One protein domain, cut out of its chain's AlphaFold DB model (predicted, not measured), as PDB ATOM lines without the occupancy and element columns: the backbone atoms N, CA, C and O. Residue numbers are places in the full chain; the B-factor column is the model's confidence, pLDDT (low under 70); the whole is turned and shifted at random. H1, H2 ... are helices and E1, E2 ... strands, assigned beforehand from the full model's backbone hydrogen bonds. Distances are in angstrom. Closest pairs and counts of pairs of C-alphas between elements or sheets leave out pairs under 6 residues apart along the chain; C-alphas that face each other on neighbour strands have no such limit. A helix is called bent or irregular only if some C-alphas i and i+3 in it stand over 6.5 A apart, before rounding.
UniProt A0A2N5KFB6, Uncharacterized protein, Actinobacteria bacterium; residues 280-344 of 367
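AT A GLANCE: This is residues 280 to 344 of the 367 residues of an uncharacterized protein of Actinobacteria bacterium (UniProt A0A2N5KFB6). A sharply bent helix, H1, makes a wide V along one side of H2, which lies in the middle, and H3 packs across the opposite side of H2. Near the first residues, the short strand E1 lies beside residues 280 to 281. The printed part has 65 residues, with three named helices and one named strand in the order H1, H2, E1, H3, and the class is mostly helix. It is compact, with a radius of gyration of the C-alphas of 11.2 A and spans of 33 by 26 by 18 A.

HOW THE PARTS SIT: Start at residues 280 to 281, which pair antiparallel with residues 326 to 327 of E1, residues 326 to 328; E1 pairs with no named strand. H1, residues 282 to 303, was assigned as one helix by its hydrogen bonds but is bent: C-alphas 291 and 294 are 7.9 A apart, and its arms H1a, residues 282 to 291, and H1b, residues 294 to 303, are about perpendicular at 75 degrees. H1b and H2, residues 306 to 319, form a helical hairpin; they touch, closest at the C-alphas of Ser 300 and Ala 307, 4.5 A, at a shallow tilt of 28 degrees, opposite ways. H2 touches H1a with residues 313 to 318 alone, closest at the C-alphas of Ala 289 and Ala 314, 4.5 A, at a steep tilt of 68 degrees, only just short of perpendicular. H3, residues 335 to 343, touches H2, closest at the C-alphas of Cys 313 and Leu 336, 6.3 A. H3 is apart from both H1a and H1b. In H1a, H1b, H2 and H3 every O i to N i+4 pair is within hydrogen-bond range.

IN THESE COORDINATES: Find C-alpha 282 at (-29.897, 42.905, -3.417), where H1a begins; each arm of H1 is 14.2 A long. From C-alpha 306 at (-32.683, 24.822, 7.079), H2 runs 20.0 A to C-alpha 319. E1 spans 6.9 A, and H3 runs 12.2 A to C-alpha 343 at (-40.732, 22.928, -5.185).

THE WHOLE: Look for the two farthest C-alphas at Arg 302 and Glu 325, 32.8 A apart. The printed part has no cut and no long link. Its mean pLDDT is 93.3, and residue 344 is under 70.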
ATOM      1  N   MET A 280     -32.787  43.948   2.644       91.69
ATOM      2  CA  MET A 280     -31.343  43.884   2.419       91.69
ATOM      3  C   MET A 280     -31.042  44.392   1.000       91.69
ATOM      4  O   MET A 280     -31.782  44.037   0.084       91.69
ATOM      5  N   PRO A 281     -29.962  45.164   0.763       92.56
ATOM      6  CA  PRO A 281     -29.560  45.513  -0.597       92.56
ATOM      7  C   PRO A 281     -29.303  44.253  -1.436       92.56
ATOM      8  O   PRO A 281     -28.476  43.420  -1.058       92.56
ATOM      9  N   SER A 282     -29.970  44.114  -2.582       94.00
ATOM     10  CA  SER A 282     -29.897  42.905  -3.417       94.00
ATOM     11  C   SER A 282     -28.470  42.626  -3.877       94.00
ATOM     12  O   SER A 282     -28.002  41.497  -3.788       94.00
ATOM     13  N   ARG A 283     -27.719  43.668  -4.265       91.81
ATOM     14  CA  ARG A 283     -26.300  43.530  -4.644       91.81
ATOM     15  C   ARG A 283     -25.453  42.905  -3.536       91.81
ATOM     16  O   ARG A 283     -24.619  42.052  -3.819       91.81
ATOM     17  N   LEU A 284     -25.688  43.302  -2.284       91.44
ATOM     18  CA  LEU A 284     -24.996  42.735  -1.129       91.44
ATOM     19  C   LEU A 284     -25.387  41.270  -0.918       91.44
ATOM     20  O   LEU A 284     -24.517  40.441  -0.669       91.44
ATOM     21  N   ALA A 285     -26.678  40.946  -1.039       94.75
ATOM     22  CA  ALA A 285     -27.163  39.574  -0.916       94.75
ATOM     23  C   ALA A 285     -26.488  38.645  -1.943       94.75
ATOM     24  O   ALA A 285     -25.989  37.588  -1.565       94.75
ATOM     25  N   VAL A 286     -26.384  39.079  -3.205       95.44
ATOM     26  CA  VAL A 286     -25.708  38.342  -4.289       95.44
ATOM     27  C   VAL A 286     -24.203  38.203  -4.026       95.44
ATOM     28  O   VAL A 286     -23.643  37.116  -4.152       95.44
ATOM     29  N   GLN A 287     -23.532  39.278  -3.596       92.81
ATOM     30  CA  GLN A 287     -22.109  39.226  -3.229       92.81
ATOM     31  C   GLN A 287     -21.844  38.219  -2.100       92.81
ATOM     32  O   GLN A 287     -20.894  37.440  -2.171       92.81
ATOM     33  N   LEU A 288     -22.691  38.216  -1.070       93.38
ATOM     34  CA  LEU A 288     -22.592  37.282   0.049       93.38
ATOM     35  C   LEU A 288     -22.935  35.848  -0.357       93.38
ATOM     36  O   LEU A 288     -22.287  34.927   0.138       93.38
ATOM     37  N   ALA A 289     -23.894  35.659  -1.266       96.81
ATOM     38  CA  ALA A 289     -24.202  34.355  -1.838       96.81
ATOM     39  C   ALA A 289     -22.963  33.755  -2.511       96.81
ATOM     40  O   ALA A 289     -22.543  32.665  -2.132       96.81
ATOM     41  N   HIS A 290     -22.288  34.510  -3.387       95.62
ATOM     42  CA  HIS A 290     -21.025  34.069  -3.985       95.62
ATOM     43  C   HIS A 290     -19.929  33.805  -2.942       95.62
ATOM     44  O   HIS A 290     -19.226  32.799  -3.030       95.62
ATOM     45  N   ALA A 291     -19.773  34.693  -1.954       92.44
ATOM     46  CA  ALA A 291     -18.705  34.592  -0.959       92.44
ATOM     47  C   ALA A 291     -18.834  33.361  -0.046       92.44
ATOM     48  O   ALA A 291     -17.816  32.788   0.337       92.44
ATOM     49  N   TYR A 292     -20.062  32.955   0.291       94.88
ATOM     50  CA  TYR A 292     -20.342  31.865   1.233       94.88
ATOM     51  C   TYR A 292     -20.926  30.610   0.573       94.88
ATOM     52  O   TYR A 292     -21.283  29.673   1.285       94.88
ATOM     53  N   HIS A 293     -21.011  30.549  -0.759       97.31
ATOM     54  CA  HIS A 293     -21.609  29.419  -1.480       97.31
ATOM     55  C   HIS A 293     -20.995  28.065  -1.082       97.31
ATOM     56  O   HIS A 293     -21.709  27.114  -0.775       97.31
ATOM     57  N   GLU A 294     -19.664  27.975  -1.014       97.12
ATOM     58  CA  GLU A 294     -18.983  26.729  -0.637       97.12
ATOM     59  C   GLU A 294     -19.218  26.352   0.836       97.12
ATOM     60  O   GLU A 294     -19.405  25.175   1.149       97.12
ATOM     61  N   ASP A 295     -19.254  27.329   1.749       96.00
ATOM     62  CA  ASP A 295     -19.600  27.082   3.151       96.00
ATOM     63  C   ASP A 295     -21.049  26.592   3.280       96.00
ATOM     64  O   ASP A 295     -21.318  25.629   3.997       96.00
ATOM     65  N   LEU A 296     -21.975  27.211   2.546       98.25
ATOM     66  CA  LEU A 296     -23.387  26.830   2.485       98.25
ATOM     67  C   LEU A 296     -23.580  25.420   1.934       98.25
ATOM     68  O   LEU A 296     -24.337  24.646   2.520       98.25
ATOM     69  N   ARG A 297     -22.847  25.048   0.878       98.44
ATOM     70  CA  ARG A 297     -22.859  23.689   0.326       98.44
ATOM     71  C   ARG A 297     -22.463  22.663   1.386       98.44
ATOM     72  O   ARG A 297     -23.178  21.690   1.601       98.44
ATOM     73  N   ARG A 298     -21.372  22.910   2.118       98.06
ATOM     74  CA  ARG A 298     -20.913  22.018   3.199       98.06
ATOM     75  C   ARG A 298     -21.874  21.979   4.387       98.06
ATOM     76  O   ARG A 298     -22.016  20.940   5.030       98.06
ATOM     77  N   LEU A 299     -22.517  23.103   4.709       98.06
ATOM     78  CA  LEU A 299     -23.545  23.162   5.749       98.06
ATOM     79  C   LEU A 299     -24.775  22.339   5.354       98.06
ATOM     80  O   LEU A 299     -25.259  21.569   6.180       98.06
ATOM     81  N   SER A 300     -25.240  22.459   4.108       98.00
ATOM     82  CA  SER A 300     -26.327  21.647   3.546       98.00
ATOM     83  C   SER A 300     -25.977  20.159   3.599       98.00
ATOM     84  O   SER A 300     -26.721  19.385   4.194       98.00
ATOM     85  N   GLU A 301     -24.790  19.765   3.129       97.69
ATOM     86  CA  GLU A 301     -24.333  18.367   3.176       97.69
ATOM     87  C   GLU A 301     -24.312  17.781   4.593       97.69
ATOM     88  O   GLU A 301     -24.609  16.602   4.787       97.69
ATOM     89  N   ARG A 302     -23.954  18.596   5.592       96.50
ATOM     90  CA  ARG A 302     -23.831  18.144   6.980       96.50
ATOM     91  C   ARG A 302     -25.149  18.150   7.747       96.50
ATOM     92  O   ARG A 302     -25.339  17.283   8.596       96.50
ATOM     93  N   PHE A 303     -26.004  19.144   7.525       96.25
ATOM     94  CA  PHE A 303     -27.169  19.394   8.377       96.25
ATOM     95  C   PHE A 303     -28.516  19.239   7.668       96.25
ATOM     96  O   PHE A 303     -29.511  18.969   8.339       96.25
ATOM     97  N   GLY A 304     -28.567  19.403   6.345       95.38
ATOM     98  CA  GLY A 304     -29.812  19.442   5.580       95.38
ATOM     99  C   GLY A 304     -30.803  20.500   6.086       95.38
ATOM    100  O   GLY A 304     -30.439  21.462   6.771       95.38
ATOM    101  N   GLY A 305     -32.089  20.319   5.780       93.94
ATOM    102  CA  GLY A 305     -33.183  21.070   6.405       93.94
ATOM    103  C   GLY A 305     -33.074  22.578   6.167       93.94
ATOM    104  O   GLY A 305     -33.143  23.031   5.027       93.94
ATOM    105  N   TYR A 306     -32.891  23.375   7.229       96.00
ATOM    106  CA  TYR A 306     -32.683  24.822   7.079       96.00
ATOM    107  C   TYR A 306     -31.419  25.152   6.275       96.00
ATOM    108  O   TYR A 306     -31.429  26.111   5.514       96.00
ATOM    109  N   ALA A 307     -30.357  24.346   6.375       97.31
ATOM    110  CA  ALA A 307     -29.141  24.570   5.596       97.31
ATOM    111  C   ALA A 307     -29.349  24.312   4.092       97.31
ATOM    112  O   ALA A 307     -28.733  24.996   3.278       97.31
ATOM    113  N   ASP A 308     -30.262  23.406   3.720       97.69
ATOM    114  CA  ASP A 308     -30.671  23.224   2.319       97.69
ATOM    115  C   ASP A 308     -31.399  24.463   1.797       97.69
ATOM    116  O   ASP A 308     -31.143  24.910   0.683       97.69
ATOM    117  N   PHE A 309     -32.271  25.049   2.624       97.19
ATOM    118  CA  PHE A 309     -32.923  26.312   2.291       97.19
ATOM    119  C   PHE A 309     -31.905  27.455   2.155       97.19
ATOM    120  O   PHE A 309     -32.012  28.276   1.248       97.19
ATOM    121  N   TRP A 310     -30.885  27.515   3.013       98.06
ATOM    122  CA  TRP A 310     -29.846  28.539   2.900       98.06
ATOM    123  C   TRP A 310     -29.034  28.413   1.612       98.06
ATOM    124  O   TRP A 310     -28.760  29.432   0.978       98.06
ATOM    125  N   LEU A 311     -28.664  27.184   1.232       98.38
ATOM    126  CA  LEU A 311     -27.983  26.912  -0.033       98.38
ATOM    127  C   LEU A 311     -28.871  27.307  -1.217       98.38
ATOM    128  O   LEU A 311     -28.418  28.048  -2.081       98.38
ATOM    129  N   TYR A 312     -30.147  26.913  -1.195       97.62
ATOM    130  CA  TYR A 312     -31.117  27.294  -2.220       97.62
ATOM    131  C   TYR A 312     -31.218  28.807  -2.407       97.62
ATOM    132  O   TYR A 312     -31.207  29.293  -3.536       97.62
ATOM    133  N   CYS A 313     -31.293  29.563  -1.309       97.69
ATOM    134  CA  CYS A 313     -31.296  31.020  -1.370       97.69
ATOM    135  C   CYS A 313     -30.043  31.556  -2.064       97.69
ATOM    136  O   CYS A 313     -30.153  32.465  -2.879       97.69
ATOM    137  N   ALA A 314     -28.861  31.020  -1.752       98.06
ATOM    138  CA  ALA A 314     -27.623  31.472  -2.380       98.06
ATOM    139  C   ALA A 314     -27.574  31.142  -3.876       98.06
ATOM    140  O   ALA A 314     -27.250  32.025  -4.663       98.06
ATOM    141  N   GLU A 315     -27.939  29.918  -4.263       97.81
ATOM    142  CA  GLU A 315     -27.990  29.493  -5.668       97.81
ATOM    143  C   GLU A 315     -28.959  30.371  -6.475       97.81
ATOM    144  O   GLU A 315     -28.568  30.922  -7.498       97.81
ATOM    145  N   ASN A 316     -30.168  30.633  -5.965       96.50
ATOM    146  CA  ASN A 316     -31.132  31.504  -6.651       96.50
ATOM    147  C   ASN A 316     -30.662  32.956  -6.745       96.50
ATOM    148  O   ASN A 316     -30.806  33.575  -7.790       96.50
ATOM    149  N   LEU A 317     -30.071  33.506  -5.680       96.69
ATOM    150  CA  LEU A 317     -29.509  34.859  -5.723       96.69
ATOM    151  C   LEU A 317     -28.379  34.979  -6.759       96.69
ATOM    152  O   LEU A 317     -28.182  36.057  -7.314       96.69
ATOM    153  N   MET A 318     -27.620  33.907  -6.995       96.19
ATOM    154  CA  MET A 318     -26.530  33.879  -7.972       96.19
ATOM    155  C   MET A 318     -27.032  33.679  -9.407       96.19
ATOM    156  O   MET A 318     -26.537  34.349 -10.313       96.19
ATOM    157  N   ASP A 319     -27.986  32.771  -9.601       94.50
ATOM    158  CA  ASP A 319     -28.472  32.364 -10.921       94.50
ATOM    159  C   ASP A 319     -29.510  33.343 -11.492       94.50
ATOM    160  O   ASP A 319     -29.477  33.639 -12.689       94.50
ATOM    161  N   ASP A 320     -30.395  33.876 -10.643       92.44
ATOM    162  CA  ASP A 320     -31.435  34.849 -10.999       92.44
ATOM    163  C   ASP A 320     -31.454  36.026  -9.997       92.44
ATOM    164  O   ASP A 320     -32.297  36.104  -9.093       92.44
ATOM    165  N   PRO A 321     -30.473  36.945 -10.087       91.81
ATOM    166  CA  PRO A 321     -30.338  38.036  -9.134       91.81
ATOM    167  C   PRO A 321     -31.554  38.982  -9.185       91.81
ATOM    168  O   PRO A 321     -31.977  39.379 -10.273       91.81
ATOM    169  N   PRO A 322     -32.085  39.441  -8.031       91.50
ATOM    170  CA  PRO A 322     -33.272  40.290  -8.007       91.50
ATOM    171  C   PRO A 322     -33.100  41.587  -8.813       91.50
ATOM    172  O   PRO A 322     -32.150  42.337  -8.589       91.50
ATOM    173  N   GLU A 323     -34.074  41.914  -9.673       90.69
ATOM    174  CA  GLU A 323     -34.091  43.188 -10.417       90.69
ATOM    175  C   GLU A 323     -34.237  44.411  -9.495       90.69
ATOM    176  O   GLU A 323     -33.776  45.511  -9.807       90.69
ATOM    177  N   LYS A 324     -34.905  44.232  -8.348       91.88
ATOM    178  CA  LYS A 324     -35.113  45.291  -7.354       91.88
ATOM    179  C   LYS A 324     -33.820  45.578  -6.596       91.88
ATOM    180  O   LYS A 324     -33.082  44.660  -6.249       91.88
ATOM    181  N   GLU A 325     -33.604  46.845  -6.238       91.94
ATOM    182  CA  GLU A 325     -32.433  47.270  -5.451       91.94
ATOM    183  C   GLU A 325     -32.365  46.621  -4.060       91.94
ATOM    184  O   GLU A 325     -31.275  46.456  -3.511       91.94
ATOM    185  N   GLU A 326     -33.512  46.213  -3.516       92.62
ATOM    186  CA  GLU A 326     -33.627  45.562  -2.216       92.62
ATOM    187  C   GLU A 326     -34.458  44.268  -2.278       92.62
ATOM    188  O   GLU A 326     -35.447  44.175  -3.014       92.62
ATOM    189  N   ILE A 327     -34.079  43.293  -1.448       94.06
ATOM    190  CA  ILE A 327     -34.790  42.033  -1.203       94.06
ATOM    191  C   ILE A 327     -35.322  41.997   0.235       94.06
ATOM    192  O   ILE A 327     -34.714  42.570   1.137       94.06
ATOM    193  N   VAL A 328     -36.452  41.320   0.460       93.50
ATOM    194  CA  VAL A 328     -37.033  41.138   1.801       93.50
ATOM    195  C   VAL A 328     -36.058  40.409   2.731       93.50
ATOM    196  O   VAL A 328     -35.427  39.424   2.346       93.50
ATOM    197  N   HIS A 329     -35.950  40.905   3.963       90.31
ATOM    198  CA  HIS A 329     -35.146  40.342   5.039       90.31
ATOM    199  C   HIS A 329     -36.013  40.179   6.300       90.31
ATOM    200  O   HIS A 329     -36.537  41.177   6.802       90.31
ATOM    201  N   PRO A 330     -36.124  38.967   6.871       92.44
ATOM    202  CA  PRO A 330     -35.339  37.768   6.574       92.44
ATOM    203  C   PRO A 330     -35.763  37.030   5.297       92.44
ATOM    204  O   PRO A 330     -36.888  37.169   4.827       92.44
ATOM    205  N   LEU A 331     -34.865  36.218   4.733       93.88
ATOM    206  CA  LEU A 331     -35.084  35.529   3.453       93.88
ATOM    207  C   LEU A 331     -36.237  34.518   3.516       93.88
ATOM    208  O   LEU A 331     -36.874  34.265   2.494       93.88
ATOM    209  N   TRP A 332     -36.557  33.983   4.699       91.88
ATOM    210  CA  TRP A 332     -37.739  33.131   4.883       91.88
ATOM    211  C   TRP A 332     -39.079  33.891   4.815       91.88
ATOM    212  O   TRP A 332     -40.136  33.271   4.822       91.88
ATOM    213  N   GLU A 333     -39.056  35.226   4.765       91.69
ATOM    214  CA  GLU A 333     -40.226  36.080   4.498       91.69
ATOM    215  C   GLU A 333     -40.259  36.566   3.036       91.69
ATOM    216  O   GLU A 333     -41.119  37.359   2.658       91.69
ATOM    217  N   SER A 334     -39.321  36.107   2.202       91.75
ATOM    218  CA  SER A 334     -39.241  36.455   0.783       91.75
ATOM    219  C   SER A 334     -39.865  35.380  -0.116       91.75
ATOM    220  O   SER A 334     -40.148  34.263   0.318       91.75
ATOM    221  N   TRP A 335     -40.001  35.702  -1.405       90.88
ATOM    222  CA  TRP A 335     -40.457  34.773  -2.447       90.88
ATOM    223  C   TRP A 335     -39.626  33.481  -2.514       90.88
ATOM    224  O   TRP A 335     -40.171  32.431  -2.842       90.88
ATOM    225  N   LEU A 336     -38.342  33.533  -2.127       93.12
ATOM    226  CA  LEU A 336     -37.458  32.364  -2.082       93.12
ATOM    227  C   LEU A 336     -38.020  31.264  -1.177       93.12
ATOM    228  O   LEU A 336     -37.873  30.080  -1.465       93.12
ATOM    229  N   TRP A 337     -38.673  31.636  -0.074       92.38
ATOM    230  CA  TRP A 337     -39.284  30.668   0.833       92.38
ATOM    231  C   TRP A 337     -40.534  30.032   0.244       92.38
ATOM    232  O   TRP A 337     -40.697  28.816   0.319       92.38
ATOM    233  N   GLU A 338     -41.404  30.844  -0.356       89.25
ATOM    234  CA  GLU A 338     -42.631  30.368  -0.998       89.25
ATOM    235  C   GLU A 338     -42.301  29.379  -2.119       89.25
ATOM    236  O   GLU A 338     -42.876  28.289  -2.188       89.25
ATOM    237  N   GLU A 339     -41.314  29.718  -2.950       90.00
ATOM    238  CA  GLU A 339     -40.850  28.857  -4.026       90.00
ATOM    239  C   GLU A 339     -40.210  27.573  -3.487       90.00
ATOM    240  O   GLU A 339     -40.607  26.479  -3.895       90.00
ATOM    241  N   TRP A 340     -39.311  27.683  -2.501       89.88
ATOM    242  CA  TRP A 340     -38.682  26.530  -1.855       89.88
ATOM    243  C   TRP A 340     -39.715  25.540  -1.309       89.88
ATOM    244  O   TRP A 340     -39.622  24.335  -1.558       89.88
ATOM    245  N   GLN A 341     -40.737  26.046  -0.612       86.69
ATOM    246  CA  GLN A 341     -41.828  25.231  -0.077       86.69
ATOM    247  C   GLN A 341     -42.705  24.613  -1.174       86.69
ATOM    248  O   GLN A 341     -43.252  23.524  -0.979       86.69
ATOM    249  N   SER A 342     -42.854  25.290  -2.315       82.38
ATOM    250  CA  SER A 342     -43.641  24.801  -3.451       82.38
ATOM    251  C   SER A 342     -42.913  23.726  -4.274       82.38
ATOM    252  O   SER A 342     -43.557  22.804  -4.778       82.38
ATOM    253  N   GLY A 343     -41.579  23.810  -4.374       71.75
ATOM    254  CA  GLY A 343     -40.732  22.928  -5.185       71.75
ATOM    255  C   GLY A 343     -40.107  21.749  -4.429       71.75
ATOM    256  O   GLY A 343     -39.742  20.747  -5.045       71.75
ATOM    257  N   ARG A 344     -40.014  21.810  -3.093       55.19
ATOM    258  CA  ARG A 344     -39.613  20.685  -2.236       55.19
ATOM    259  C   ARG A 344     -40.555  20.603  -1.034       55.19
ATOM    260  O   ARG A 344     -40.595  21.492  -0.195       55.19
TER     261      ARG A 344